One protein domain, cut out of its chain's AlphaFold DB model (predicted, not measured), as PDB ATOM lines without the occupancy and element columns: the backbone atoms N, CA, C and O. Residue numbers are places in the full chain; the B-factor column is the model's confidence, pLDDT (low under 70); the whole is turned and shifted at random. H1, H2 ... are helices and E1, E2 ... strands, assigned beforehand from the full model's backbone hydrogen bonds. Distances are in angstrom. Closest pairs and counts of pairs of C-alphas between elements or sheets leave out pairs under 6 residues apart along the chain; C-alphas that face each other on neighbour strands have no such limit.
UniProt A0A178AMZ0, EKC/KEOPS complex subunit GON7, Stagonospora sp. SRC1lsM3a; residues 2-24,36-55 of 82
ATOM      1  N   PRO A   2     136.841 150.242 205.541       79.75
ATOM      2  CA  PRO A   2     137.371 149.137 206.334       79.75
ATOM      3  C   PRO A   2     138.752 149.510 206.894       79.75
ATOM      4  O   PRO A   2     139.519 150.193 206.221       79.75
ATOM      5  N   SER A   3     139.061 149.075 208.113       84.19
ATOM      6  CA  SER A   3     140.349 149.320 208.766       84.19
ATOM      7  C   SER A   3     140.912 148.030 209.357       84.19
ATOM      8  O   SER A   3     140.179 147.087 209.669       84.19
ATOM      9  N   LEU A   4     142.235 147.983 209.462       86.06
ATOM     10  CA  LEU A   4     142.992 146.926 210.112       86.06
ATOM     11  C   LEU A   4     143.440 147.428 211.481       86.06
ATOM     12  O   LEU A   4     144.135 148.438 211.552       86.06
ATOM     13  N   THR A   5     143.104 146.687 212.533       91.00
ATOM     14  CA  THR A   5     143.438 147.056 213.912       91.00
ATOM     15  C   THR A   5     144.219 145.937 214.593       91.00
ATOM     16  O   THR A   5     143.850 144.768 214.485       91.00
ATOM     17  N   ALA A   6     145.263 146.296 215.334       92.25
ATOM     18  CA  ALA A   6     146.002 145.404 216.219       92.25
ATOM     19  C   ALA A   6     146.092 146.025 217.617       92.25
ATOM     20  O   ALA A   6     146.378 147.212 217.751       92.25
ATOM     21  N   THR A   7     145.872 145.223 218.657       94.31
ATOM     22  CA  THR A   7     145.957 145.678 220.050       94.31
ATOM     23  C   THR A   7     146.984 144.843 220.793       94.31
ATOM     24  O   THR A   7     146.848 143.624 220.892       94.31
ATOM     25  N   TYR A   8     147.999 145.512 221.326       91.06
ATOM     26  CA  TYR A   8     148.946 144.938 222.265       91.06
ATOM     27  C   TYR A   8     148.463 145.206 223.692       91.06
ATOM     28  O   TYR A   8     148.277 146.360 224.080       91.06
ATOM     29  N   THR A   9     148.297 144.145 224.479       92.88
ATOM     30  CA  THR A   9     147.909 144.230 225.891       92.88
ATOM     31  C   THR A   9     149.041 143.660 226.744       92.88
ATOM     32  O   THR A   9     149.237 142.443 226.735       92.88
ATOM     33  N   PRO A  10     149.807 144.500 227.461       85.44
ATOM     34  CA  PRO A  10     150.828 144.009 228.375       85.44
ATOM     35  C   PRO A  10     150.194 143.366 229.623       85.44
ATOM     36  O   PRO A  10     149.013 143.592 229.907       85.44
ATOM     37  N   PRO A  11     150.973 142.604 230.413       86.38
ATOM     38  CA  PRO A  11     150.566 142.202 231.756       86.38
ATOM     39  C   PRO A  11     150.095 143.414 232.573       86.38
ATOM     40  O   PRO A  11     150.648 144.503 232.430       86.38
ATOM     41  N   ALA A  12     149.104 143.227 233.451       72.00
ATOM     42  CA  ALA A  12     148.395 144.319 234.136       72.00
ATOM     43  C   ALA A  12     149.292 145.276 234.953       72.00
ATOM     44  O   ALA A  12     148.875 146.384 235.276       72.00
ATOM     45  N   LEU A  13     150.512 144.854 235.285       67.38
ATOM     46  CA  LEU A  13     151.490 145.627 236.051       67.38
ATOM     47  C   LEU A  13     152.556 146.310 235.171       67.38
ATOM     48  O   LEU A  13     153.365 147.074 235.684       67.38
ATOM     49  N   SER A  14     152.565 146.044 233.862       67.00
ATOM     50  CA  SER A  14     153.667 146.368 232.938       67.00
ATOM     51  C   SER A  14     153.292 147.411 231.873       67.00
ATOM     52  O   SER A  14     153.981 147.540 230.856       67.00
ATOM     53  N   GLY A  15     152.183 148.135 232.071       74.06
ATOM     54  CA  GLY A  15     151.811 149.309 231.274       74.06
ATOM     55  C   GLY A  15     150.374 149.312 230.755       74.06
ATOM     56  O   GLY A  15     149.553 148.461 231.097       74.06
ATOM     57  N   SER A  16     150.070 150.303 229.917       83.62
ATOM     58  CA  SER A  16     148.769 150.444 229.256       83.62
ATOM     59  C   SER A  16     148.745 149.724 227.898       83.62
ATOM     60  O   SER A  16     149.793 149.603 227.257       83.62
ATOM     61  N   PRO A  17     147.574 149.243 227.437       90.50
ATOM     62  CA  PRO A  17     147.428 148.689 226.095       90.50
ATOM     63  C   PRO A  17     147.770 149.714 225.010       90.50
ATOM     64  O   PRO A  17     147.505 150.903 225.181       90.50
ATOM     65  N   GLN A  18     148.303 149.236 223.887       91.56
ATOM     66  CA  GLN A  18     148.602 150.053 222.713       91.56
ATOM     67  C   GLN A  18     147.825 149.539 221.503       91.56
ATOM     68  O   GLN A  18     147.790 148.333 221.249       91.56
ATOM     69  N   THR A  19     147.217 150.451 220.746       94.62
ATOM     70  CA  THR A  19     146.416 150.114 219.565       94.62
ATOM     71  C   THR A  19     147.030 150.714 218.308       94.62
ATOM     72  O   THR A  19     147.273 151.914 218.232       94.62
ATOM     73  N   PHE A  20     147.217 149.867 217.302       91.56
ATOM     74  CA  PHE A  20     147.669 150.225 215.963       91.56
ATOM     75  C   PHE A  20     146.485 150.099 215.013       91.56
ATOM     76  O   PHE A  20     145.755 149.107 215.066       91.56
ATOM     77  N   SER A  21     146.285 151.094 214.155       90.12
ATOM     78  CA  SER A  21     145.185 151.105 213.194       90.12
ATOM     79  C   SER A  21     145.664 151.664 211.865       90.12
ATOM     80  O   SER A  21     146.351 152.684 211.838       90.12
ATOM     81  N   ALA A  22     145.282 151.017 210.770       87.75
ATOM     82  CA  ALA A  22     145.500 151.525 209.425       87.75
ATOM     83  C   ALA A  22     144.243 151.357 208.579       87.75
ATOM     84  O   ALA A  22     143.585 150.313 208.607       87.75
ATOM     85  N   ASP A  23     143.937 152.372 207.778       85.00
ATOM     86  CA  ASP A  23     142.847 152.290 206.821       85.00
ATOM     87  C   ASP A  23     143.205 151.330 205.684       85.00
ATOM     88  O   ASP A  23     144.322 151.319 205.145       85.00
ATOM     89  N   LEU A  24     142.232 150.501 205.315       76.56
ATOM     90  CA  LEU A  24     142.337 149.645 204.148       76.56
ATOM     91  C   LEU A  24     141.800 150.423 202.944       76.56
ATOM     92  O   LEU A  24     140.662 150.909 202.983       76.56
ATOM     93  N   ARG A  36     148.675 144.932 199.902       65.19
ATOM     94  CA  ARG A  36     149.344 144.544 201.160       65.19
ATOM     95  C   ARG A  36     150.111 145.694 201.829       65.19
ATOM     96  O   ARG A  36     150.838 145.446 202.788       65.19
ATOM     97  N   SER A  37     150.008 146.924 201.328       73.81
ATOM     98  CA  SER A  37     150.733 148.087 201.864       73.81
ATOM     99  C   SER A  37     150.298 148.446 203.288       73.81
ATOM    100  O   SER A  37     151.159 148.575 204.153       73.81
ATOM    101  N   SER A  38     148.991 148.515 203.565       77.25
ATOM    102  CA  SER A  38     148.476 148.822 204.910       77.25
ATOM    103  C   SER A  38     148.889 147.762 205.939       77.25
ATOM    104  O   SER A  38     149.259 148.099 207.058       77.25
ATOM    105  N   LEU A  39     148.917 146.482 205.542       83.19
ATOM    106  CA  LEU A  39     149.382 145.387 206.402       83.19
ATOM    107  C   LEU A  39     150.876 145.522 206.732       83.19
ATOM    108  O   LEU A  39     151.274 145.346 207.878       83.19
ATOM    109  N   LYS A  40     151.701 145.863 205.732       86.50
ATOM    110  CA  LYS A  40     153.139 146.101 205.923       86.50
ATOM    111  C   LYS A  40     153.411 147.296 206.834       86.50
ATOM    112  O   LYS A  40     154.355 147.236 207.610       86.50
ATOM    113  N   SER A  41     152.588 148.343 206.749       86.44
ATOM    114  CA  SER A  41     152.683 149.504 207.640       86.44
ATOM    115  C   SER A  41     152.427 149.098 209.087       86.44
ATOM    116  O   SER A  41     153.313 149.246 209.917       86.44
ATOM    117  N   VAL A  42     151.274 148.479 209.367       90.06
ATOM    118  CA  VAL A  42     150.936 148.037 210.732       90.06
ATOM    119  C   VAL A  42     151.971 147.046 211.266       90.06
ATOM    120  O   VAL A  42     152.332 147.103 212.434       90.06
ATOM    121  N   GLN A  43     152.492 146.158 210.416       91.75
ATOM    122  CA  GLN A  43     153.569 145.248 210.803       91.75
ATOM    123  C   GLN A  43     154.848 145.996 211.205       91.75
ATOM    124  O   GLN A  43     155.466 145.633 212.203       91.75
ATOM    125  N   ALA A  44     155.255 147.014 210.443       93.00
ATOM    126  CA  ALA A  44     156.425 147.821 210.773       93.00
ATOM    127  C   ALA A  44     156.234 148.561 212.104       93.00
ATOM    128  O   ALA A  44     157.130 148.523 212.943       93.00
ATOM    129  N   ASP A  45     155.051 149.140 212.327       92.44
ATOM    130  CA  ASP A  45     154.724 149.881 213.552       92.44
ATOM    131  C   ASP A  45     154.734 148.971 214.789       92.44
ATOM    132  O   ASP A  45     155.308 149.316 215.823       92.44
ATOM    133  N   VAL A  46     154.147 147.773 214.677       94.19
ATOM    134  CA  VAL A  46     154.153 146.771 215.755       94.19
ATOM    135  C   VAL A  46     155.572 146.288 216.048       94.19
ATOM    136  O   VAL A  46     155.943 146.167 217.214       94.19
ATOM    137  N   ASN A  47     156.373 146.024 215.013       95.62
ATOM    138  CA  ASN A  47     157.750 145.573 215.190       95.62
ATOM    139  C   ASN A  47     158.599 146.641 215.883       95.62
ATOM    140  O   ASN A  47     159.266 146.321 216.860       95.62
ATOM    141  N   ALA A  48     158.531 147.894 215.425       95.25
ATOM    142  CA  ALA A  48     159.249 149.003 216.045       95.25
ATOM    143  C   ALA A  48     158.864 149.158 217.523       95.25
ATOM    144  O   ALA A  48     159.733 149.185 218.389       95.25
ATOM    145  N   PHE A  49     157.562 149.143 217.827       94.12
ATOM    146  CA  PHE A  49     157.077 149.224 219.204       94.12
ATOM    147  C   PHE A  49     157.612 148.097 220.099       94.12
ATOM    148  O   PHE A  49     158.024 148.350 221.232       94.12
ATOM    149  N   LEU A  50     157.590 146.848 219.623       92.88
ATOM    150  CA  LEU A  50     158.081 145.714 220.408       92.88
ATOM    151  C   LEU A  50     159.600 145.761 220.582       92.88
ATOM    152  O   LEU A  50     160.077 145.453 221.670       92.88
ATOM    153  N   THR A  51     160.347 146.171 219.555       94.25
ATOM    154  CA  THR A  51     161.803 146.335 219.639       94.25
ATOM    155  C   THR A  51     162.182 147.390 220.671       94.25
ATOM    156  O   THR A  51     162.919 147.065 221.600       94.25
ATOM    157  N   ASP A  52     161.600 148.586 220.595       90.75
ATOM    158  CA  ASP A  52     161.847 149.658 221.567       90.75
ATOM    159  C   ASP A  52     161.504 149.207 222.991       90.75
ATOM    160  O   ASP A  52     162.213 149.519 223.948       90.75
ATOM    161  N   LYS A  53     160.416 148.444 223.149       87.69
ATOM    162  CA  LYS A  53     160.009 147.926 224.454       87.69
ATOM    163  C   LYS A  53     160.991 146.891 225.002       87.69
ATOM    164  O   LYS A  53     161.319 146.951 226.180       87.69
ATOM    165  N   MET A  54     161.495 145.979 224.172       88.75
ATOM    166  CA  MET A  54     162.524 145.022 224.594       88.75
ATOM    167  C   MET A  54     163.833 145.719 224.975       88.75
ATOM    168  O   MET A  54     164.489 145.293 225.920       88.75
ATOM    169  N   GLU A  55     164.219 146.777 224.262       90.38
ATOM    170  CA  GLU A  55     165.404 147.569 224.603       90.38
ATOM    171  C   GLU A  55     165.234 148.279 225.952       90.38
ATOM    172  O   GLU A  55     166.138 148.241 226.787       90.38
TER     173      GLU A  55
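This is residues 2 to 24 and 36 to 55 of the 82 residues of the protein "EKC/KEOPS complex subunit GON7" of Stagonospora sp. SRC1lsM3a (UniProt A0A178AMZ0). A long antiparallel hairpin of two strands, E1 and E2, has one helix, H1, running lengthwise over one of its faces, while the other face is bare. H1 packs on the hairpin with its residues 37 to 50. The printed part has 43 residues, with E1, E2 and H1 in that order along the chain, a mixed class of helices and strands. It is only just loose, close to compact, with a radius of gyration of the C-alphas of 11.5 A, and its outline is flat, 33 by 21 by 8 A.

Find C-alpha 3 at (140.349, 149.320, 208.766); from there E1, residues 3 to 8, runs 16.6 A to C-alpha 8. Go on through residues 9 to 17 to E2, residues 18 to 23, 17.0 A long. After the cut, find C-alpha 36 at (149.344, 144.544, 201.160), where H1, residues 36 to 55, begins; it runs 28.6 A to C-alpha 55 at (165.404, 147.569, 224.603).

Look first at the hairpin of E1 and E2, antiparallel with 167 degrees between their directions. N 4 and O 22 are 2.8 A apart and N 20 and O 6 are 2.8 A apart, both within hydrogen-bond range. C-alphas 5 and 21 face each other at 4.5 A. For E2 and H1, the closest C-alphas are those of Ala 22 and Ser 38, 6.0 A apart. For E1 and H1, they are those of Leu 4 and Leu 39, 7.5 A apart. In H1 every O i to N i+4 pair is within hydrogen-bond range.

The two C-alphas farthest apart, those of Leu 13 and Arg 36, are 35.0 A apart. Residues 25 to 35 are not printed, and C-alphas 24 and 36 stand 9.2 A apart across this cut, in the link from E2 to H1. The link from E1 to E2 is short. The mean pLDDT of the printed part is 86.5; look for values under 70 at residues 13, 14 and 36.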